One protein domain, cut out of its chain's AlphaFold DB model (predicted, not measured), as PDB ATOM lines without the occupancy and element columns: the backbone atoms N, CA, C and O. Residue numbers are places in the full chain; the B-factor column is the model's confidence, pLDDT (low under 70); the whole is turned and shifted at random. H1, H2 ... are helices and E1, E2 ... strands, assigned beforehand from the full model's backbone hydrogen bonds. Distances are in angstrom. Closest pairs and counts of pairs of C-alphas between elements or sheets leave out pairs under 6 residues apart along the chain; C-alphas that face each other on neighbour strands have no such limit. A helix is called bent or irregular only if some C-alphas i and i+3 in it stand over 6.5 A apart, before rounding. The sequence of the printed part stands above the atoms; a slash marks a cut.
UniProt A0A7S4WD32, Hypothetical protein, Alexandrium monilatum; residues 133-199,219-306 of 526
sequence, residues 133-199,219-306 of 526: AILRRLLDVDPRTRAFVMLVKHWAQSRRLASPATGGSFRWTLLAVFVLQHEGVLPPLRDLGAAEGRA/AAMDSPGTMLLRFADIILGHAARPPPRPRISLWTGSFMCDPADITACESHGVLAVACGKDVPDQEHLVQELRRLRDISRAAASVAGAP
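Overview. This is residues 133 to 199 and 219 to 306 of the 526 residues of the protein "Hypothetical protein" of Alexandrium monilatum (UniProt A0A7S4WD32). Helix H3 runs through the middle, with H2 folded back on one side of it and H5 crossing it on another; the longest helix, H7, packs beside H5. The small hairpin E1 E2 packs by H3 away from H7, with H6 beyond it, while H1 and H4 lie together toward one end. The printed part has 155 residues, with seven named helices and two named strands in the order H1 H2 H3 H4 H5 E1 E2 H6 H7; the two-stranded sheet is antiparallel and the class is mostly helix. The whole is compact, with a radius of gyration of the C-alphas of 15.7 A and spans of 49 by 41 by 27 A.

Arrangement. H1, residues 133 to 139, is close but not clearly touching H2, residues 144 to 158; their closest C-alphas, Leu 139 and Thr 145, are 5.6 A apart. H2 and H3, residues 170 to 182, form a helical hairpin and touch at a steep tilt of 43 degrees, opposite ways, closest at the C-alphas of Val 149 and Ala 176, 5.7 A. H4, residues 189 to 199, is close but not clearly touching H1, with the C-alphas of Leu 138 and Leu 192 closest at 6.8 A; it is apart from H3. H5, residues 224 to 239, is the hub. With residues 230 to 234 alone it touches H3, about perpendicular at 81 degrees, closest at the C-alphas of Val 179 and Phe 231, 6.0 A. With residues 224 to 228 alone it touches H2, at a steep tilt of 61 degrees, closest at the C-alphas of Phe 148 and Pro 224, 6.4 A. E1, residues 247 to 249, and E2, residues 254 to 256, form an antiparallel hairpin, with N 247 and O 256 at 2.9 A and N 256 and O 247 at 2.8 A, within hydrogen-bond range. The closest C-alphas of H3 and E2 are those of His 182 and Ser 254, 6.0 A apart. H6, residues 259 to 266, is near E1, with 5 pairs of C-alphas within 10 A. H7, residues 282 to 304, touches H5 at a shallow tilt of 32 degrees, opposite ways, closest at the C-alphas of Leu 229 and Arg 293, 5.1 A. Every O i to N i+4 pair is within hydrogen-bond range in H1, H2, H3, H5 and H7, but 5 of 7 in H4 and 3 of 4 in H6.

Along the chain. H1 begins at C-alpha 133, (-49.140, 47.328, 13.060). From first to last C-alpha H2 measures 21.3 A, H3 18.4 A, H5 22.3 A and H7 32.6 A. H4, 15.3 A, is irregular: C-alphas 190 and 193 are 7.6 A apart. H7 ends at C-alpha 304, (-52.233, 11.825, 7.200).

Size, cuts and confidence. The two C-alphas farthest apart are those of Ser 267 and Pro 306, 52.4 A. Residues 200 to 218 are not printed; C-alphas 199 and 219 are 16.8 A apart across the cut. The links H2 to H3 and H6 to H7 are long; in the second, residues 272 to 273 pair antiparallel with residues 248 to 249 of E1. Mean pLDDT of the printed part is 85.6, with residue 259 and residues 261 to 280 under 70.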
ATOM      1  N   ALA A 133     -47.834  47.369  12.412       94.12
ATOM      2  CA  ALA A 133     -49.140  47.328  13.060       94.12
ATOM      3  C   ALA A 133     -50.223  46.731  12.143       94.12
ATOM      4  O   ALA A 133     -51.028  45.916  12.595       94.12
ATOM      5  N   ILE A 134     -50.223  47.081  10.848       95.56
ATOM      6  CA  ILE A 134     -51.116  46.476   9.845       95.56
ATOM      7  C   ILE A 134     -50.837  44.972   9.714       95.56
ATOM      8  O   ILE A 134     -51.767  44.170   9.731       95.56
ATOM      9  N   LEU A 135     -49.564  44.575   9.625       96.69
ATOM     10  CA  LEU A 135     -49.176  43.168   9.558       96.69
ATOM     11  C   LEU A 135     -49.559  42.415  10.833       96.69
ATOM     12  O   LEU A 135     -50.058  41.300  10.737       96.69
ATOM     13  N   ARG A 136     -49.383  43.012  12.017       96.31
ATOM     14  CA  ARG A 136     -49.792  42.406  13.291       96.31
ATOM     15  C   ARG A 136     -51.290  42.109  13.296       96.31
ATOM     16  O   ARG A 136     -51.669  40.977  13.569       96.31
ATOM     17  N   ARG A 137     -52.104  43.108  12.941       95.44
ATOM     18  CA  ARG A 137     -53.566  42.999  12.832       95.44
ATOM     19  C   ARG A 137     -53.990  41.921  11.846       95.44
ATOM     20  O   ARG A 137     -54.849  41.104  12.155       95.44
ATOM     21  N   LEU A 138     -53.337  41.879  10.688       96.12
ATOM     22  CA  LEU A 138     -53.573  40.846   9.691       96.12
ATOM     23  C   LEU A 138     -53.238  39.447  10.238       96.12
ATOM     24  O   LEU A 138     -54.030  38.530  10.076       96.12
ATOM     25  N   LEU A 139     -52.104  39.282  10.923       96.12
ATOM     26  CA  LEU A 139     -51.705  38.009  11.534       96.12
ATOM     27  C   LEU A 139     -52.570  37.616  12.747       96.12
ATOM     28  O   LEU A 139     -52.617  36.448  13.113       96.12
ATOM     29  N   ASP A 140     -53.277  38.557  13.369       94.50
ATOM     30  CA  ASP A 140     -54.243  38.267  14.438       94.50
ATOM     31  C   ASP A 140     -55.576  37.702  13.912       94.50
ATOM     32  O   ASP A 140     -56.400  37.257  14.712       94.50
ATOM     33  N   VAL A 141     -55.797  37.678  12.589       92.69
ATOM     34  CA  VAL A 141     -57.010  37.094  11.987       92.69
ATOM     35  C   VAL A 141     -57.067  35.576  12.185       92.69
ATOM     36  O   VAL A 141     -58.147  35.035  12.412       92.69
ATOM     37  N   ASP A 142     -55.924  34.887  12.127       91.31
ATOM     38  CA  ASP A 142     -55.833  33.439  12.344       91.31
ATOM     39  C   ASP A 142     -54.602  33.110  13.217       91.31
ATOM     40  O   ASP A 142     -53.471  33.467  12.855       91.31
ATOM     41  N   PRO A 143     -54.782  32.405  14.355       91.44
ATOM     42  CA  PRO A 143     -53.718  32.161  15.333       91.44
ATOM     43  C   PRO A 143     -52.545  31.328  14.791       91.44
ATOM     44  O   PRO A 143     -51.444  31.381  15.342       91.44
ATOM     45  N   ARG A 144     -52.736  30.573  13.703       93.88
ATOM     46  CA  ARG A 144     -51.693  29.743  13.077       93.88
ATOM     47  C   ARG A 144     -50.681  30.587  12.304       93.88
ATOM     48  O   ARG A 144     -49.541  30.166  12.090       93.88
ATOM     49  N   THR A 145     -51.074  31.784  11.877       95.44
ATOM     50  CA  THR A 145     -50.322  32.575  10.895       95.44
ATOM     51  C   THR A 145     -49.000  33.100  11.445       95.44
ATOM     52  O   THR A 145     -47.988  33.023  10.749       95.44
ATOM     53  N   ARG A 146     -48.949  33.542  12.712       95.56
ATOM     54  CA  ARG A 146     -47.695  33.970  13.360       95.56
ATOM     55  C   ARG A 146     -46.673  32.841  13.421       95.56
ATOM     56  O   ARG A 146     -45.528  33.033  13.013       95.56
ATOM     57  N   ALA A 147     -47.098  31.664  13.882       94.12
ATOM     58  CA  ALA A 147     -46.236  30.490  13.969       94.12
ATOM     59  C   ALA A 147     -45.695  30.101  12.586       94.12
ATOM     60  O   ALA A 147     -44.498  29.865  12.430       94.12
ATOM     61  N   PHE A 148     -46.545  30.124  11.559       96.44
ATOM     62  CA  PHE A 148     -46.124  29.872  10.185       96.44
ATOM     63  C   PHE A 148     -45.107  30.902   9.667       96.44
ATOM     64  O   PHE A 148     -44.063  30.517   9.140       96.44
ATOM     65  N   VAL A 149     -45.351  32.202   9.863       97.25
ATOM     66  CA  VAL A 149     -44.396  33.254   9.472       97.25
ATOM     67  C   VAL A 149     -43.048  33.047  10.162       97.25
ATOM     68  O   VAL A 149     -41.999  33.158   9.525       97.25
ATOM     69  N   MET A 150     -43.051  32.707  11.449       96.06
ATOM     70  CA  MET A 150     -41.831  32.399  12.190       96.06
ATOM     71  C   MET A 150     -41.085  31.185  11.625       96.06
ATOM     72  O   MET A 150     -39.866  31.257  11.474       96.06
ATOM     73  N   LEU A 151     -41.789  30.108  11.257       96.00
ATOM     74  CA  LEU A 151     -41.185  28.933  10.616       96.00
ATOM     75  C   LEU A 151     -40.512  29.303   9.289       96.00
ATOM     76  O   LEU A 151     -39.359  28.933   9.064       96.00
ATOM     77  N   VAL A 152     -41.185  30.091   8.444       96.81
ATOM     78  CA  VAL A 152     -40.621  30.567   7.169       96.81
ATOM     79  C   VAL A 152     -39.376  31.425   7.407       96.81
ATOM     80  O   VAL A 152     -38.351  31.218   6.757       96.81
ATOM     81  N   LYS A 153     -39.420  32.359   8.365       95.94
ATOM     82  CA  LYS A 153     -38.266  33.202   8.715       95.94
ATOM     83  C   LYS A 153     -37.094  32.368   9.233       95.94
ATOM     84  O   LYS A 153     -35.965  32.589   8.802       95.94
ATOM     85  N   HIS A 154     -37.356  31.415  10.126       95.25
ATOM     86  CA  HIS A 154     -36.330  30.550  10.701       95.25
ATOM     87  C   HIS A 154     -35.676  29.666   9.630       95.25
ATOM     88  O   HIS A 154     -34.449  29.576   9.558       95.25
ATOM     89  N   TRP A 155     -36.477  29.072   8.740       95.81
ATOM     90  CA  TRP A 155     -35.971  28.338   7.581       95.81
ATOM     91  C   TRP A 155     -35.105  29.235   6.684       95.81
ATOM     92  O   TRP A 155     -33.961  28.894   6.387       95.81
ATOM     93  N   ALA A 156     -35.585  30.424   6.317       94.69
ATOM     94  CA  ALA A 156     -34.829  31.330   5.459       94.69
ATOM     95  C   ALA A 156     -33.500  31.779   6.099       94.69
ATOM     96  O   ALA A 156     -32.489  31.903   5.404       94.69
ATOM     97  N   GLN A 157     -33.469  32.001   7.416       92.69
ATOM     98  CA  GLN A 157     -32.244  32.330   8.152       92.69
ATOM     99  C   GLN A 157     -31.273  31.146   8.223       92.69
ATOM    100  O   GLN A 157     -30.088  31.320   7.932       92.69
ATOM    101  N   SER A 158     -31.749  29.938   8.543       92.69
ATOM    102  CA  SER A 158     -30.894  28.743   8.642       92.69
ATOM    103  C   SER A 158     -30.261  28.360   7.299       92.69
ATOM    104  O   SER A 158     -29.127  27.879   7.257       92.69
ATOM    105  N   ARG A 159     -30.942  28.669   6.187       93.12
ATOM    106  CA  ARG A 159     -30.428  28.514   4.815       93.12
ATOM    107  C   ARG A 159     -29.655  29.725   4.292       93.12
ATOM    108  O   ARG A 159     -29.220  29.724   3.145       93.12
ATOM    109  N   ARG A 160     -29.446  30.754   5.123       90.00
ATOM    110  CA  ARG A 160     -28.741  32.005   4.773       90.00
ATOM    111  C   ARG A 160     -29.381  32.774   3.608       90.00
ATOM    112  O   ARG A 160     -28.723  33.591   2.974       90.00
ATOM    113  N   LEU A 161     -30.666  32.540   3.351       88.75
ATOM    114  CA  LEU A 161     -31.461  33.276   2.369       88.75
ATOM    115  C   LEU A 161     -31.924  34.628   2.942       88.75
ATOM    116  O   LEU A 161     -32.050  35.618   2.218       88.75
ATOM    117  N   ALA A 162     -32.132  34.692   4.261       90.25
ATOM    118  CA  ALA A 162     -32.403  35.916   5.009       90.25
ATOM    119  C   ALA A 162     -31.125  36.422   5.697       90.25
ATOM    120  O   ALA A 162     -30.690  35.875   6.708       90.25
ATOM    121  N   SER A 163     -30.532  37.489   5.168       85.38
ATOM    122  CA  SER A 163     -29.374  38.175   5.747       85.38
ATOM    123  C   SER A 163     -29.538  39.688   5.596       85.38
ATOM    124  O   SER A 163     -30.285  40.120   4.714       85.38
ATOM    125  N   PRO A 164     -28.828  40.525   6.373       80.56
ATOM    126  CA  PRO A 164     -28.837  41.971   6.154       80.56
ATOM    127  C   PRO A 164     -28.503  42.357   4.701       80.56
ATOM    128  O   PRO A 164     -29.119  43.262   4.145       80.56
ATOM    129  N   ALA A 165     -27.603  41.610   4.046       74.75
ATOM    130  CA  ALA A 165     -27.232  41.825   2.646       74.75
ATOM    131  C   ALA A 165     -28.359  41.490   1.648       74.75
ATOM    132  O   ALA A 165     -28.407  42.068   0.567       74.75
ATOM    133  N   THR A 166     -29.278  40.586   2.002       75.81
ATOM    134  CA  THR A 166     -30.402  40.159   1.150       75.81
ATOM    135  C   THR A 166     -31.736  40.813   1.533       75.81
ATOM    136  O   THR A 166     -32.790  40.406   1.040       75.81
ATOM    137  N   GLY A 167     -31.710  41.858   2.373       77.25
ATOM    138  CA  GLY A 167     -32.901  42.596   2.818       77.25
ATOM    139  C   GLY A 167     -33.571  42.040   4.081       77.25
ATOM    140  O   GLY A 167     -34.716  42.383   4.368       77.25
ATOM    141  N   GLY A 168     -32.871  41.188   4.832       88.69
ATOM    142  CA  GLY A 168     -33.295  40.687   6.137       88.69
ATOM    143  C   GLY A 168     -34.445  39.677   6.091       88.69
ATOM    144  O   GLY A 168     -34.774  39.096   5.057       88.69
ATOM    145  N   SER A 169     -35.056  39.445   7.253       92.69
ATOM    146  CA  SER A 169     -36.188  38.522   7.417       92.69
ATOM    147  C   SER A 169     -37.532  39.131   6.995       92.69
ATOM    148  O   SER A 169     -38.492  38.396   6.780       92.69
ATOM    149  N   PHE A 170     -37.603  40.453   6.811       94.06
ATOM    150  CA  PHE A 170     -38.841  41.160   6.483       94.06
ATOM    151  C   PHE A 170     -39.453  40.719   5.146       94.06
ATOM    152  O   PHE A 170     -40.650  40.464   5.065       94.06
ATOM    153  N   ARG A 171     -38.634  40.525   4.103       93.56
ATOM    154  CA  ARG A 171     -39.109  40.017   2.800       93.56
ATOM    155  C   ARG A 171     -39.795  38.656   2.927       93.56
ATOM    156  O   ARG A 171     -40.794  38.403   2.263       93.56
ATOM    157  N   TRP A 172     -39.285  37.806   3.813       95.44
ATOM    158  CA  TRP A 172     -39.836  36.481   4.086       95.44
ATOM    159  C   TRP A 172     -41.154  36.547   4.853       95.44
ATOM    160  O   TRP A 172     -42.057  35.775   4.542       95.44
ATOM    161  N   THR A 173     -41.308  37.513   5.768       97.06
ATOM    162  CA  THR A 173     -42.612  37.836   6.371       97.06
ATOM    163  C   THR A 173     -43.637  38.160   5.288       97.06
ATOM    164  O   THR A 173     -44.715  37.576   5.273       97.06
ATOM    165  N   LEU A 174     -43.300  39.050   4.350       96.62
ATOM    166  CA  LEU A 174     -44.237  39.464   3.304       96.62
ATOM    167  C   LEU A 174     -44.595  38.318   2.346       96.62
ATOM    168  O   LEU A 174     -45.757  38.178   1.984       96.62
ATOM    169  N   LEU A 175     -43.632  37.469   1.966       96.19
ATOM    170  CA  LEU A 175     -43.908  36.285   1.141       96.19
ATOM    171  C   LEU A 175     -44.802  35.269   1.863       96.19
ATOM    172  O   LEU A 175     -45.709  34.713   1.247       96.19
ATOM    173  N   ALA A 176     -44.574  35.040   3.158       97.31
ATOM    174  CA  ALA A 176     -45.421  34.166   3.965       97.31
ATOM    175  C   ALA A 176     -46.851  34.719   4.067       97.31
ATOM    176  O   ALA A 176     -47.807  33.986   3.829       97.31
ATOM    177  N   VAL A 177     -47.002  36.019   4.338       97.56
ATOM    178  CA  VAL A 177     -48.308  36.694   4.365       97.56
ATOM    179  C   VAL A 177     -49.011  36.590   3.013       97.56
ATOM    180  O   VAL A 177     -50.184  36.237   2.973       97.56
ATOM    181  N   PHE A 178     -48.302  36.825   1.907       97.44
ATOM    182  CA  PHE A 178     -48.873  36.671   0.571       97.44
ATOM    183  C   PHE A 178     -49.404  35.256   0.331       97.44
ATOM    184  O   PHE A 178     -50.518  35.104  -0.152       97.44
ATOM    185  N   VAL A 179     -48.631  34.222   0.673       96.62
ATOM    186  CA  VAL A 179     -49.060  32.825   0.507       96.62
ATOM    187  C   VAL A 179     -50.332  32.541   1.303       96.62
ATOM    188  O   VAL A 179     -51.257  31.929   0.779       96.62
ATOM    189  N   LEU A 180     -50.415  33.035   2.540       96.75
ATOM    190  CA  LEU A 180     -51.620  32.905   3.355       96.75
ATOM    191  C   LEU A 180     -52.822  33.634   2.741       96.75
ATOM    192  O   LEU A 180     -53.939  33.135   2.833       96.75
ATOM    193  N   GLN A 181     -52.608  34.790   2.109       96.44
ATOM    194  CA  GLN A 181     -53.665  35.504   1.390       96.44
ATOM    195  C   GLN A 181     -54.106  34.763   0.130       96.44
ATOM    196  O   GLN A 181     -55.298  34.654  -0.141       96.44
ATOM    197  N   HIS A 182     -53.147  34.224  -0.620       95.69
ATOM    198  CA  HIS A 182     -53.399  33.486  -1.850       95.69
ATOM    199  C   HIS A 182     -54.201  32.201  -1.605       95.69
ATOM    200  O   HIS A 182     -55.056  31.848  -2.409       95.69
ATOM    201  N   GLU A 183     -53.959  31.537  -0.472       95.62
ATOM    202  CA  GLU A 183     -54.690  30.345  -0.018       95.62
ATOM    203  C   GLU A 183     -55.979  30.688   0.761       95.62
ATOM    204  O   GLU A 183     -56.628  29.802   1.314       95.62
ATOM    205  N   GLY A 184     -56.354  31.969   0.860       94.38
ATOM    206  CA  GLY A 184     -57.580  32.402   1.541       94.38
ATOM    207  C   GLY A 184     -57.575  32.230   3.068       94.38
ATOM    208  O   GLY A 184     -58.631  32.333   3.691       94.38
ATOM    209  N   VAL A 185     -56.412  31.980   3.683       94.31
ATOM    210  CA  VAL A 185     -56.238  31.931   5.148       94.31
ATOM    211  C   VAL A 185     -56.244  33.336   5.745       94.31
ATOM    212  O   VAL A 185     -56.801  33.561   6.815       94.31
ATOM    213  N   LEU A 186     -55.638  34.293   5.043       95.50
ATOM    214  CA  LEU A 186     -55.661  35.706   5.405       95.50
ATOM    215  C   LEU A 186     -56.458  36.516   4.375       95.50
ATOM    216  O   LEU A 186     -56.394  36.222   3.183       95.50
ATOM    217  N   PRO A 187     -57.176  37.573   4.785       95.62
ATOM    218  CA  PRO A 187     -57.779  38.491   3.832       95.62
ATOM    219  C   PRO A 187     -56.692  39.313   3.109       95.62
ATOM    220  O   PRO A 187     -55.651  39.635   3.695       95.62
ATOM    221  N   PRO A 188     -56.923  39.724   1.852       96.38
ATOM    222  CA  PRO A 188     -56.150  40.796   1.231       96.38
ATOM    223  C   PRO A 188     -56.154  42.068   2.095       96.38
ATOM    224  O   PRO A 188     -57.125  42.328   2.807       96.38
ATOM    225  N   LEU A 189     -55.105  42.900   2.029       94.81
ATOM    226  CA  LEU A 189     -55.023  44.097   2.887       94.81
ATOM    227  C   LEU A 189     -56.189  45.069   2.667       94.81
ATOM    228  O   LEU A 189     -56.644  45.690   3.626       94.81
ATOM    229  N   ARG A 190     -56.711  45.161   1.436       94.25
ATOM    230  CA  ARG A 190     -57.885  45.992   1.118       94.25
ATOM    231  C   ARG A 190     -59.152  45.560   1.863       94.25
ATOM    232  O   ARG A 190     -60.038  46.374   2.096       94.25
ATOM    233  N   ASP A 191     -59.213  44.287   2.252       95.25
ATOM    234  CA  ASP A 191     -60.368  43.644   2.874       95.25
ATOM    235  C   ASP A 191     -60.185  43.475   4.399       95.25
ATOM    236  O   ASP A 191     -61.073  42.954   5.081       95.25
ATOM    237  N   LEU A 192     -59.053  43.931   4.959       92.25
ATOM    238  CA  LEU A 192     -58.692  43.732   6.369       92.25
ATOM    239  C   LEU A 192     -59.728  44.332   7.331       92.25
ATOM    240  O   LEU A 192     -60.164  43.650   8.256       92.25
ATOM    241  N   GLY A 193     -60.189  45.563   7.081       90.50
ATOM    242  CA  GLY A 193     -61.178  46.218   7.949       90.50
ATOM    243  C   GLY A 193     -62.514  45.463   8.016       90.50
ATOM    244  O   GLY A 193     -63.124  45.357   9.079       90.50
ATOM    245  N   ALA A 194     -62.945  44.863   6.902       89.38
ATOM    246  CA  ALA A 194     -64.151  44.038   6.867       89.38
ATOM    247  C   ALA A 194     -63.963  42.696   7.597       89.38
ATOM    248  O   ALA A 194     -64.900  42.198   8.223       89.38
ATOM    249  N   ALA A 195     -62.768  42.103   7.526       86.19
ATOM    250  CA  ALA A 195     -62.456  40.848   8.205       86.19
ATOM    251  C   ALA A 195     -62.390  41.007   9.731       86.19
ATOM    252  O   ALA A 195     -62.960  40.193  10.458       86.19
ATOM    253  N   GLU A 196     -61.774  42.081  10.221       86.19
ATOM    254  CA  GLU A 196     -61.713  42.375  11.656       86.19
ATOM    255  C   GLU A 196     -63.092  42.628  12.259       86.19
ATOM    256  O   GLU A 196     -63.387  42.139  13.350       86.19
ATOM    257  N   GLY A 197     -63.966  43.329  11.529       85.62
ATOM    258  CA  GLY A 197     -65.347  43.553  11.953       85.62
ATOM    259  C   GLY A 197     -66.127  42.250  12.160       85.62
ATOM    260  O   GLY A 197     -66.970  42.182  13.052       85.62
ATOM    261  N   ARG A 198     -65.823  41.194  11.388       83.75
ATOM    262  CA  ARG A 198     -66.391  39.850  11.595       83.75
ATOM    263  C   ARG A 198     -65.791  39.171  12.827       83.75
ATOM    264  O   ARG A 198     -66.536  38.775  13.717       83.75
ATOM    265  N   ALA A 199     -64.462  39.148  12.940       81.69
ATOM    266  CA  ALA A 199     -63.766  38.522  14.070       81.69
ATOM    267  C   ALA A 199     -64.091  39.172  15.431       81.69
ATOM    268  O   ALA A 199     -64.063  38.509  16.469       81.69
ATOM    269  N   ALA A 219     -59.494  25.636   5.614       78.44
ATOM    270  CA  ALA A 219     -59.506  24.280   6.171       78.44
ATOM    271  C   ALA A 219     -58.520  23.327   5.464       78.44
ATOM    272  O   ALA A 219     -58.189  22.264   5.970       78.44
ATOM    273  N   ALA A 220     -58.002  23.678   4.283       80.88
ATOM    274  CA  ALA A 220     -56.967  22.867   3.636       80.88
ATOM    275  C   ALA A 220     -55.571  23.094   4.254       80.88
ATOM    276  O   ALA A 220     -54.646  22.320   4.006       80.88
ATOM    277  N   MET A 221     -55.404  24.149   5.059       85.12
ATOM    278  CA  MET A 221     -54.136  24.612   5.641       85.12
ATOM    279  C   MET A 221     -54.036  24.281   7.140       85.12
ATOM    280  O   MET A 221     -53.532  25.068   7.939       85.12
ATOM    281  N   ASP A 222     -54.516  23.102   7.533       86.75
ATOM    282  CA  ASP A 222     -54.707  22.756   8.948       86.75
ATOM    283  C   ASP A 222     -53.429  22.423   9.718       86.75
ATOM    284  O   ASP A 222     -53.413  22.508  10.946       86.75
ATOM    285  N   SER A 223     -52.339  22.096   9.021       91.00
ATOM    286  CA  SER A 223     -51.067  21.753   9.655       91.00
ATOM    287  C   SER A 223     -49.921  22.664   9.201       91.00
ATOM    288  O   SER A 223     -49.874  23.047   8.026       91.00
ATOM    289  N   PRO A 224     -48.929  22.941  10.071       90.31
ATOM    290  CA  PRO A 224     -47.727  23.679   9.683       90.31
ATOM    291  C   PRO A 224     -46.987  23.057   8.489       90.31
ATOM    292  O   PRO A 224     -46.478  23.781   7.636       90.31
ATOM    293  N   GLY A 225     -46.962  21.720   8.397       92.12
ATOM    294  CA  GLY A 225     -46.355  21.002   7.274       92.12
ATOM    295  C   GLY A 225     -47.072  21.285   5.953       92.12
ATOM    296  O   GLY A 225     -46.422  21.576   4.951       92.12
ATOM    297  N   THR A 226     -48.407  21.295   5.959       93.50
ATOM    298  CA  THR A 226     -49.202  21.658   4.778       93.50
ATOM    299  C   THR A 226     -48.981  23.118   4.382       93.50
ATOM    300  O   THR A 226     -48.801  23.409   3.201       93.50
ATOM    301  N   MET A 227     -48.917  24.034   5.356       95.38
ATOM    302  CA  MET A 227     -48.656  25.453   5.091       95.38
ATOM    303  C   MET A 227     -47.270  25.676   4.463       95.38
ATOM    304  O   MET A 227     -47.142  26.419   3.490       95.38
ATOM    305  N   LEU A 228     -46.227  25.004   4.968       96.50
ATOM    306  CA  LEU A 228     -44.874  25.062   4.397       96.50
ATOM    307  C   LEU A 228     -44.796  24.423   3.004       96.50
ATOM    308  O   LEU A 228     -44.089  24.935   2.134       96.50
ATOM    309  N   LEU A 229     -45.550  23.345   2.768       95.69
ATOM    310  CA  LEU A 229     -45.661  22.728   1.450       95.69
ATOM    311  C   LEU A 229     -46.273  23.705   0.435       95.69
ATOM    312  O   LEU A 229     -45.676  23.938  -0.616       95.69
ATOM    313  N   ARG A 230     -47.407  24.333   0.779       96.50
ATOM    314  CA  ARG A 230     -48.069  25.345  -0.064       96.50
ATOM    315  C   ARG A 230     -47.178  26.550  -0.322       96.50
ATOM    316  O   ARG A 230     -47.068  26.995  -1.462       96.50
ATOM    317  N   PHE A 231     -46.475  27.021   0.705       97.06
ATOM    318  CA  PHE A 231     -45.466  28.064   0.561       97.06
ATOM    319  C   PHE A 231     -44.414  27.701  -0.485       97.06
ATOM    320  O   PHE A 231     -44.178  28.471  -1.416       97.06
ATOM    321  N   ALA A 232     -43.809  26.519  -0.371       96.56
ATOM    322  CA  ALA A 232     -42.789  26.092  -1.315       96.56
ATOM    323  C   ALA A 232     -43.353  25.957  -2.740       96.56
ATOM    324  O   ALA A 232     -42.731  26.449  -3.681       96.56
ATOM    325  N   ASP A 233     -44.537  25.360  -2.904       96.31
ATOM    326  CA  ASP A 233     -45.177  25.168  -4.210       96.31
ATOM    327  C   ASP A 233     -45.528  26.494  -4.899       96.31
ATOM    328  O   ASP A 233     -45.190  26.680  -6.070       96.31
ATOM    329  N   ILE A 234     -46.139  27.446  -4.184       95.88
ATOM    330  CA  ILE A 234     -46.507  28.756  -4.741       95.88
ATOM    331  C   ILE A 234     -45.257  29.539  -5.147       95.88
ATOM    332  O   ILE A 234     -45.192  30.076  -6.258       95.88
ATOM    333  N   ILE A 235     -44.244  29.603  -4.275       95.25
ATOM    334  CA  ILE A 235     -43.033  30.382  -4.550       95.25
ATOM    335  C   ILE A 235     -42.197  29.730  -5.664       95.25
ATOM    336  O   ILE A 235     -41.686  30.445  -6.528       95.25
ATOM    337  N   LEU A 236     -42.109  28.395  -5.723       94.12
ATOM    338  CA  LEU A 236     -41.489  27.684  -6.851       94.12
ATOM    339  C   LEU A 236     -42.246  27.925  -8.156       94.12
ATOM    340  O   LEU A 236     -41.623  28.226  -9.174       94.12
ATOM    341  N   GLY A 237     -43.576  27.827  -8.123       94.81
ATOM    342  CA  GLY A 237     -44.433  28.089  -9.275       94.81
ATOM    343  C   GLY A 237     -44.269  29.514  -9.797       94.81
ATOM    344  O   GLY A 237     -44.241  29.725 -11.005       94.81
ATOM    345  N   HIS A 238     -44.087  30.489  -8.905       92.06
ATOM    346  CA  HIS A 238     -43.760  31.864  -9.269       92.06
ATOM    347  C   HIS A 238     -42.343  31.998  -9.860       92.06
ATOM    348  O   HIS A 238     -42.170  32.610 -10.915       92.06
ATOM    349  N   ALA A 239     -41.331  31.400  -9.223       88.69
ATOM    350  CA  ALA A 239     -39.933  31.472  -9.657       88.69
ATOM    351  C   ALA A 239     -39.677  30.798 -11.017       88.69
ATOM    352  O   ALA A 239     -38.779  31.222 -11.747       88.69
ATOM    353  N   ALA A 240     -40.469  29.779 -11.360       89.75
ATOM    354  CA  ALA A 240     -40.397  29.060 -12.630       89.75
ATOM    355  C   ALA A 240     -40.997  29.833 -13.821       89.75
ATOM    356  O   ALA A 240     -40.778  29.437 -14.965       89.75
ATOM    357  N   ARG A 241     -41.742  30.928 -13.591       89.06
ATOM    358  CA  ARG A 241     -42.343  31.709 -14.684       89.06
ATOM    359  C   ARG A 241     -41.274  32.474 -15.480       89.06
ATOM    360  O   ARG A 241     -40.357  33.051 -14.872       89.06
ATOM    361  N   PRO A 242     -41.400  32.531 -16.821       87.06
ATOM    362  CA  PRO A 242     -40.529  33.357 -17.644       87.06
ATOM    363  C   PRO A 242     -40.755  34.852 -17.347       87.06
ATOM    364  O   PRO A 242     -41.835  35.236 -16.893       87.06
ATOM    365  N   PRO A 243     -39.747  35.713 -17.563       84.19
ATOM    366  CA  PRO A 243     -39.921  37.157 -17.469       84.19
ATOM    367  C   PRO A 243     -40.818  37.696 -18.611       84.19
ATOM    368  O   PRO A 243     -40.721  37.191 -19.727       84.19
ATOM    369  N   PRO A 244     -41.632  38.745 -18.368       86.69
ATOM    370  CA  PRO A 244     -41.809  39.427 -17.086       86.69
ATOM    371  C   PRO A 244     -42.598  38.562 -16.093       86.69
ATOM    372  O   PRO A 244     -43.657  38.025 -16.403       86.69
ATOM    373  N   ARG A 245     -42.070  38.426 -14.870       83.56
ATOM    374  CA  ARG A 245     -42.759  37.679 -13.812       83.56
ATOM    375  C   ARG A 245     -43.882  38.541 -13.233       83.56
ATOM    376  O   ARG A 245     -43.660  39.738 -13.034       83.56
ATOM    377  N   PRO A 246     -45.046  37.954 -12.911       88.81
ATOM    378  CA  PRO A 246     -46.140  38.702 -12.307       88.81
ATOM    379  C   PRO A 246     -45.726  39.242 -10.936       88.81
ATOM    380  O   PRO A 246     -45.030  38.565 -10.185       88.81
ATOM    381  N   ARG A 247     -46.149  40.450 -10.572       89.31
ATOM    382  CA  ARG A 247     -45.841  41.010  -9.248       89.31
ATOM    383  C   ARG A 247     -46.703  40.359  -8.168       89.31
ATOM    384  O   ARG A 247     -47.842  39.981  -8.418       89.31
ATOM    385  N   ILE A 248     -46.157  40.250  -6.962       92.62
ATOM    386  CA  ILE A 248     -46.896  39.828  -5.770       92.62
ATOM    387  C   ILE A 248     -47.535  41.064  -5.135       92.62
ATOM    388  O   ILE A 248     -46.828  42.034  -4.853       92.62
ATOM    389  N   SER A 249     -48.848  41.020  -4.892       93.81
ATOM    390  CA  SER A 249     -49.588  42.103  -4.240       93.81
ATOM    391  C   SER A 249     -50.259  41.638  -2.960       93.81
ATOM    392  O   SER A 249     -51.166  40.809  -2.987       93.81
ATOM    393  N   LEU A 250     -49.853  42.236  -1.838       94.88
ATOM    394  CA  LEU A 250     -50.522  42.039  -0.548       94.88
ATOM    395  C   LEU A 250     -51.867  42.768  -0.464       94.88
ATOM    396  O   LEU A 250     -52.716  42.431   0.361       94.88
ATOM    397  N   TRP A 251     -52.064  43.779  -1.317       94.12
ATOM    398  CA  TRP A 251     -53.307  44.542  -1.375       94.12
ATOM    399  C   TRP A 251     -54.468  43.693  -1.880       94.12
ATOM    400  O   TRP A 251     -55.554  43.745  -1.308       94.12
ATOM    401  N   THR A 252     -54.218  42.886  -2.914       94.69
ATOM    402  CA  THR A 252     -55.217  42.015  -3.550       94.69
ATOM    403  C   THR A 252     -55.060  40.536  -3.198       94.69
ATOM    404  O   THR A 252     -55.934  39.747  -3.544       94.69
ATOM    405  N   GLY A 253     -53.962  40.139  -2.542       95.19
ATOM    406  CA  GLY A 253     -53.658  38.733  -2.250       95.19
ATOM    407  C   GLY A 253     -53.410  37.892  -3.508       95.19
ATOM    408  O   GLY A 253     -53.584  36.677  -3.491       95.19
ATOM    409  N   SER A 254     -53.064  38.530  -4.632       95.31
ATOM    410  CA  SER A 254     -53.000  37.893  -5.953       95.31
ATOM    411  C   SER A 254     -51.727  38.257  -6.719       95.31
ATOM    412  O   SER A 254     -51.060  39.256  -6.438       95.31
ATOM    413  N   PHE A 255     -51.399  37.433  -7.714       93.81
ATOM    414  CA  PHE A 255     -50.373  37.743  -8.707       93.81
ATOM    415  C   PHE A 255     -50.921  38.751  -9.726       93.81
ATOM    416  O   PHE A 255     -51.976  38.518 -10.309       93.81
ATOM    417  N   MET A 256     -50.198  39.843  -9.965       90.31
ATOM    418  CA  MET A 256     -50.565  40.883 -10.931       90.31
ATOM    419  C   MET A 256     -49.775  40.702 -12.226       90.31
ATOM    420  O   MET A 256     -48.541  40.681 -12.193       90.31
ATOM    421  N   CYS A 257     -50.474  40.566 -13.353       79.62
ATOM    422  CA  CYS A 257     -49.864  40.320 -14.662       79.62
ATOM    423  C   CYS A 257     -49.717  41.589 -15.520       79.62
ATOM    424  O   CYS A 257     -48.870  41.588 -16.411       79.62
ATOM    425  N   ASP A 258     -50.489  42.651 -15.260       76.44
ATOM    426  CA  ASP A 258     -50.558  43.831 -16.131       76.44
ATOM    427  C   ASP A 258     -49.804  45.048 -15.547       76.44
ATOM    428  O   ASP A 258     -50.029  45.420 -14.390       76.44
ATOM    429  N   PRO A 259     -48.919  45.710 -16.321       67.94
ATOM    430  CA  PRO A 259     -48.377  47.022 -15.978       67.94
ATOM    431  C   PRO A 259     -49.426  48.100 -15.665       67.94
ATOM    432  O   PRO A 259     -49.139  49.002 -14.880       67.94
ATOM    433  N   ALA A 260     -50.629  48.025 -16.237       70.38
ATOM    434  CA  ALA A 260     -51.716  48.958 -15.941       70.38
ATOM    435  C   ALA A 260     -52.245  48.788 -14.506       70.38
ATOM    436  O   ALA A 260     -52.495  49.773 -13.807       70.38
ATOM    437  N   ASP A 261     -52.310  47.548 -14.015       61.00
ATOM    438  CA  ASP A 261     -52.691  47.271 -12.628       61.00
ATOM    439  C   ASP A 261     -51.641  47.822 -11.641       61.00
ATOM    440  O   ASP A 261     -51.959  48.183 -10.502       61.00
ATOM    441  N   ILE A 262     -50.375  47.922 -12.076       57.31
ATOM    442  CA  ILE A 262     -49.277  48.481 -11.278       57.31
ATOM    443  C   ILE A 262     -49.505  49.969 -11.004       57.31
ATOM    444  O   ILE A 262     -49.336  50.407  -9.866       57.31
ATOM    445  N   THR A 263     -49.907  50.746 -12.012       57.41
ATOM    446  CA  THR A 263     -50.034  52.208 -11.885       57.41
ATOM    447  C   THR A 263     -51.143  52.596 -10.899       57.41
ATOM    448  O   THR A 263     -51.006  53.559 -10.144       57.41
ATOM    449  N   ALA A 264     -52.211  51.795 -10.827       55.66
ATOM    450  CA  ALA A 264     -53.279  51.959  -9.839       55.66
ATOM    451  C   ALA A 264     -52.828  51.636  -8.398       55.66
ATOM    452  O   ALA A 264     -53.336  52.221  -7.441       55.66
ATOM    453  N   CYS A 265     -51.855  50.737  -8.222       48.34
ATOM    454  CA  CYS A 265     -51.325  50.372  -6.904       48.34
ATOM    455  C   CYS A 265     -50.234  51.333  -6.398       48.34
ATOM    456  O   CYS A 265     -50.142  51.573  -5.193       48.34
ATOM    457  N   GLU A 266     -49.417  51.911  -7.284       47.25
ATOM    458  CA  GLU A 266     -48.328  52.828  -6.899       47.25
ATOM    459  C   GLU A 266     -48.840  54.139  -6.275       47.25
ATOM    460  O   GLU A 266     -48.185  54.699  -5.398       47.25
ATOM    461  N   SER A 267     -50.056  54.571  -6.621       44.03
ATOM    462  CA  SER A 267     -50.719  55.733  -6.008       44.03
ATOM    463  C   SER A 267     -51.154  55.519  -4.548       44.03
ATOM    464  O   SER A 267     -51.400  56.494  -3.844       44.03
ATOM    465  N   HIS A 268     -51.190  54.272  -4.062       44.12
ATOM    466  CA  HIS A 268     -51.678  53.914  -2.720       44.12
ATOM    467  C   HIS A 268     -50.571  53.421  -1.767       44.12
ATOM    468  O   HIS A 268     -50.867  52.887  -0.699       44.12
ATOM    469  N   GLY A 269     -49.290  53.572  -2.129       38.53
ATOM    470  CA  GLY A 269     -48.169  53.123  -1.287       38.53
ATOM    471  C   GLY A 269     -48.096  51.598  -1.110       38.53
ATOM    472  O   GLY A 269     -47.597  51.110  -0.095       38.53
ATOM    473  N   VAL A 270     -48.617  50.831  -2.074       39.31
ATOM    474  CA  VAL A 270     -48.715  49.365  -2.000       39.31
ATOM    475  C   VAL A 270     -47.324  48.719  -2.015       39.31
ATOM    476  O   VAL A 270     -46.531  48.934  -2.931       39.31
ATOM    477  N   LEU A 271     -47.042  47.862  -1.024       43.03
ATOM    478  CA  LEU A 271     -45.844  47.019  -1.002       43.03
ATOM    479  C   LEU A 271     -45.882  45.988  -2.136       43.03
ATOM    480  O   LEU A 271     -46.397  44.882  -1.977       43.03
ATOM    481  N   ALA A 272     -45.275  46.324  -3.270       43.16
ATOM    482  CA  ALA A 272     -44.842  45.330  -4.237       43.16
ATOM    483  C   ALA A 272     -43.557  44.673  -3.709       43.16
ATOM    484  O   ALA A 272     -42.492  45.297  -3.679       43.16
ATOM    485  N   VAL A 273     -43.628  43.402  -3.301       49.91
ATOM    486  CA  VAL A 273     -42.416  42.618  -3.014       49.91
ATOM    487  C   VAL A 273     -41.781  42.279  -4.353       49.91
ATOM    488  O   VAL A 273     -42.090  41.272  -4.985       49.91
ATOM    489  N   ALA A 274     -40.919  43.170  -4.834       44.00
ATOM    490  CA  ALA A 274     -40.117  42.880  -6.002       44.00
ATOM    491  C   ALA A 274     -39.116  41.780  -5.624       44.00
ATOM    492  O   ALA A 274     -38.181  42.013  -4.855       44.00
ATOM    493  N   CYS A 275     -39.277  40.593  -6.209       47.09
ATOM    494  CA  CYS A 275     -38.161  39.689  -6.483       47.09
ATOM    495  C   CYS A 275     -37.195  40.439  -7.419       47.09
ATOM    496  O   CYS A 275     -37.247  40.284  -8.638       47.09
ATOM    497  N   GLY A 276     -36.430  41.381  -6.863       48.84
ATOM    498  CA  GLY A 276     -35.574  42.295  -7.609       48.84
ATOM    499  C   GLY A 276     -34.454  41.561  -8.342       48.84
ATOM    500  O   GLY A 276     -34.123  40.421  -8.020       48.84
ATOM    501  N   LYS A 277     -33.842  42.250  -9.312       46.25
ATOM    502  CA  LYS A 277     -32.734  41.750 -10.149       46.25
ATOM    503  C   LYS A 277     -31.468  41.363  -9.362       46.25
ATOM    504  O   LYS A 277     -30.585  40.736  -9.933       46.25
ATOM    505  N   ASP A 278     -31.416  41.675  -8.069       49.16
ATOM    506  CA  ASP A 278     -30.234  41.535  -7.215       49.16
ATOM    507  C   ASP A 278     -30.366  40.435  -6.152       49.16
ATOM    508  O   ASP A 278     -29.728  40.535  -5.108       49.16
ATOM    509  N   VAL A 279     -31.198  39.402  -6.351       54.34
ATOM    510  CA  VAL A 279     -31.094  38.186  -5.523       54.34
ATOM    511  C   VAL A 279     -29.898  37.395  -6.053       54.34
ATOM    512  O   VAL A 279     -30.026  36.760  -7.105       54.34
ATOM    513  N   PRO A 280     -28.722  37.444  -5.397       49.19
ATOM    514  CA  PRO A 280     -27.577  36.684  -5.850       49.19
ATOM    515  C   PRO A 280     -27.933  35.225  -5.580       49.19
ATOM    516  O   PRO A 280     -28.188  34.858  -4.435       49.19
ATOM    517  N   ASP A 281     -27.981  34.434  -6.647       76.12
ATOM    518  CA  ASP A 281     -28.254  32.997  -6.627       76.12
ATOM    519  C   ASP A 281     -29.743  32.585  -6.554       76.12
ATOM    520  O   ASP A 281     -30.222  31.929  -5.624       76.12
ATOM    521  N   GLN A 282     -30.500  32.950  -7.599       83.44
ATOM    522  CA  GLN A 282     -31.857  32.430  -7.816       83.44
ATOM    523  C   GLN A 282     -31.879  30.888  -7.870       83.44
ATOM    524  O   GLN A 282     -32.878  30.272  -7.496       83.44
ATOM    525  N   GLU A 283     -30.792  30.260  -8.321       87.94
ATOM    526  CA  GLU A 283     -30.682  28.807  -8.389       87.94
ATOM    527  C   GLU A 283     -30.645  28.186  -6.988       87.94
ATOM    528  O   GLU A 283     -31.452  27.298  -6.703       87.94
ATOM    529  N   HIS A 284     -29.813  28.702  -6.083       88.19
ATOM    530  CA  HIS A 284     -29.774  28.272  -4.684       88.19
ATOM    531  C   HIS A 284     -31.127  28.447  -3.988       88.19
ATOM    532  O   HIS A 284     -31.590  27.525  -3.317       88.19
ATOM    533  N   LEU A 285     -31.820  29.570  -4.208       89.62
ATOM    534  CA  LEU A 285     -33.184  29.759  -3.700       89.62
ATOM    535  C   LEU A 285     -34.136  28.652  -4.189       89.62
ATOM    536  O   LEU A 285     -34.870  28.064  -3.395       89.62
ATOM    537  N   VAL A 286     -34.128  28.356  -5.491       92.81
ATOM    538  CA  VAL A 286     -34.976  27.307  -6.080       92.81
ATOM    539  C   VAL A 286     -34.618  25.927  -5.520       92.81
ATOM    540  O   VAL A 286     -35.519  25.136  -5.233       92.81
ATOM    541  N   GLN A 287     -33.331  25.627  -5.332       93.94
ATOM    542  CA  GLN A 287     -32.880  24.371  -4.729       93.94
ATOM    543  C   GLN A 287     -33.370  24.232  -3.279       93.94
ATOM    544  O   GLN A 287     -33.921  23.191  -2.920       93.94
ATOM    545  N   GLU A 288     -33.243  25.278  -2.461       95.38
ATOM    546  CA  GLU A 288     -33.705  25.262  -1.069       95.38
ATOM    547  C   GLU A 288     -35.230  25.161  -0.951       95.38
ATOM    548  O   GLU A 288     -35.734  24.439  -0.091       95.38
ATOM    549  N   LEU A 289     -35.985  25.808  -1.841       94.31
ATOM    550  CA  LEU A 289     -37.442  25.663  -1.882       94.31
ATOM    551  C   LEU A 289     -37.874  24.246  -2.286       94.31
ATOM    552  O   LEU A 289     -38.833  23.722  -1.724       94.31
ATOM    553  N   ARG A 290     -37.166  23.590  -3.218       95.94
ATOM    554  CA  ARG A 290     -37.419  22.175  -3.554       95.94
ATOM    555  C   ARG A 290     -37.172  21.274  -2.347       95.94
ATOM    556  O   ARG A 290     -38.035  20.467  -2.021       95.94
ATOM    557  N   ARG A 291     -36.061  21.480  -1.629       96.00
ATOM    558  CA  ARG A 291     -35.769  20.756  -0.379       96.00
ATOM    559  C   ARG A 291     -36.870  20.965   0.661       96.00
ATOM    560  O   ARG A 291     -37.334  19.993   1.250       96.00
ATOM    561  N   LEU A 292     -37.318  22.207   0.861       95.31
ATOM    562  CA  LEU A 292     -38.413  22.520   1.784       95.31
ATOM    563  C   LEU A 292     -39.706  21.799   1.387       95.31
ATOM    564  O   LEU A 292     -40.359  21.207   2.246       95.31
ATOM    565  N   ARG A 293     -40.058  21.818   0.096       96.25
ATOM    566  CA  ARG A 293     -41.229  21.121  -0.447       96.25
ATOM    567  C   ARG A 293     -41.173  19.624  -0.163       96.25
ATOM    568  O   ARG A 293     -42.156  19.059   0.306       96.25
ATOM    569  N   ASP A 294     -40.038  18.990  -0.436       95.44
ATOM    570  CA  ASP A 294     -39.891  17.540  -0.310       95.44
ATOM    571  C   ASP A 294     -39.961  17.103   1.166       95.44
ATOM    572  O   ASP A 294     -40.694  16.169   1.495       95.44
ATOM    573  N   ILE A 295     -39.314  17.849   2.074       93.81
ATOM    574  CA  ILE A 295     -39.418  17.639   3.531       93.81
ATOM    575  C   ILE A 295     -40.864  17.832   4.009       93.81
ATOM    576  O   ILE A 295     -41.392  17.008   4.755       93.81
ATOM    577  N   SER A 296     -41.530  18.899   3.559       93.12
ATOM    578  CA  SER A 296     -42.901  19.217   3.982       93.12
ATOM    579  C   SER A 296     -43.911  18.192   3.467       93.12
ATOM    580  O   SER A 296     -44.849  17.840   4.178       93.12
ATOM    581  N   ARG A 297     -43.702  17.656   2.259       93.75
ATOM    582  CA  ARG A 297     -44.513  16.570   1.696       93.75
ATOM    583  C   ARG A 297     -44.354  15.281   2.496       93.75
ATOM    584  O   ARG A 297     -45.359  14.644   2.802       93.75
ATOM    585  N   ALA A 298     -43.123  14.922   2.858       91.31
ATOM    586  CA  ALA A 298     -42.867  13.774   3.722       91.31
ATOM    587  C   ALA A 298     -43.577  13.941   5.076       91.31
ATOM    588  O   ALA A 298     -44.343  13.066   5.475       91.31
ATOM    589  N   ALA A 299     -43.434  15.100   5.725       88.81
ATOM    590  CA  ALA A 299     -44.105  15.394   6.993       88.81
ATOM    591  C   ALA A 299     -45.642  15.342   6.887       88.81
ATOM    592  O   ALA A 299     -46.303  14.728   7.725       88.81
ATOM    593  N   ALA A 300     -46.222  15.924   5.832       87.06
ATOM    594  CA  ALA A 300     -47.666  15.898   5.596       87.06
ATOM    595  C   ALA A 300     -48.195  14.472   5.359       87.06
ATOM    596  O   ALA A 300     -49.275  14.128   5.838       87.06
ATOM    597  N   SER A 301     -47.424  13.623   4.670       88.44
ATOM    598  CA  SER A 301     -47.799  12.222   4.434       88.44
ATOM    599  C   SER A 301     -47.864  11.409   5.731       88.44
ATOM    600  O   SER A 301     -48.805  10.643   5.932       88.44
ATOM    601  N   VAL A 302     -46.926  11.646   6.654       87.00
ATOM    602  CA  VAL A 302     -46.910  11.004   7.975       87.00
ATOM    603  C   VAL A 302     -48.083  11.498   8.825       87.00
ATOM    604  O   VAL A 302     -48.751  10.701   9.477       87.00
ATOM    605  N   ALA A 303     -48.398  12.796   8.774       82.50
ATOM    606  CA  ALA A 303     -49.529  13.365   9.505       82.50
ATOM    607  C   ALA A 303     -50.898  12.843   9.021       82.50
ATOM    608  O   ALA A 303     -51.834  12.786   9.814       82.50
ATOM    609  N   GLY A 304     -51.019  12.439   7.752       79.00
ATOM    610  CA  GLY A 304     -52.233  11.825   7.200       79.00
ATOM    611  C   GLY A 304     -52.371  10.324   7.475       79.00
ATOM    612  O   GLY A 304     -53.462   9.777   7.330       79.00
ATOM    613  N   ALA A 305     -51.298   9.644   7.889       78.62
ATOM    614  CA  ALA A 305     -51.324   8.208   8.140       78.62
ATOM    615  C   ALA A 305     -52.119   7.861   9.422       78.62
ATOM    616  O   ALA A 305     -52.131   8.665  10.368       78.62
ATOM    617  N   PRO A 306     -52.754   6.673   9.501       77.00
ATOM    618  CA  PRO A 306     -53.344   6.160  10.739       77.00
ATOM    619  C   PRO A 306     -52.294   6.100  11.856       77.00
ATOM    620  O   PRO A 306     -51.121   5.855  11.576       77.00
TER     621      PRO A 306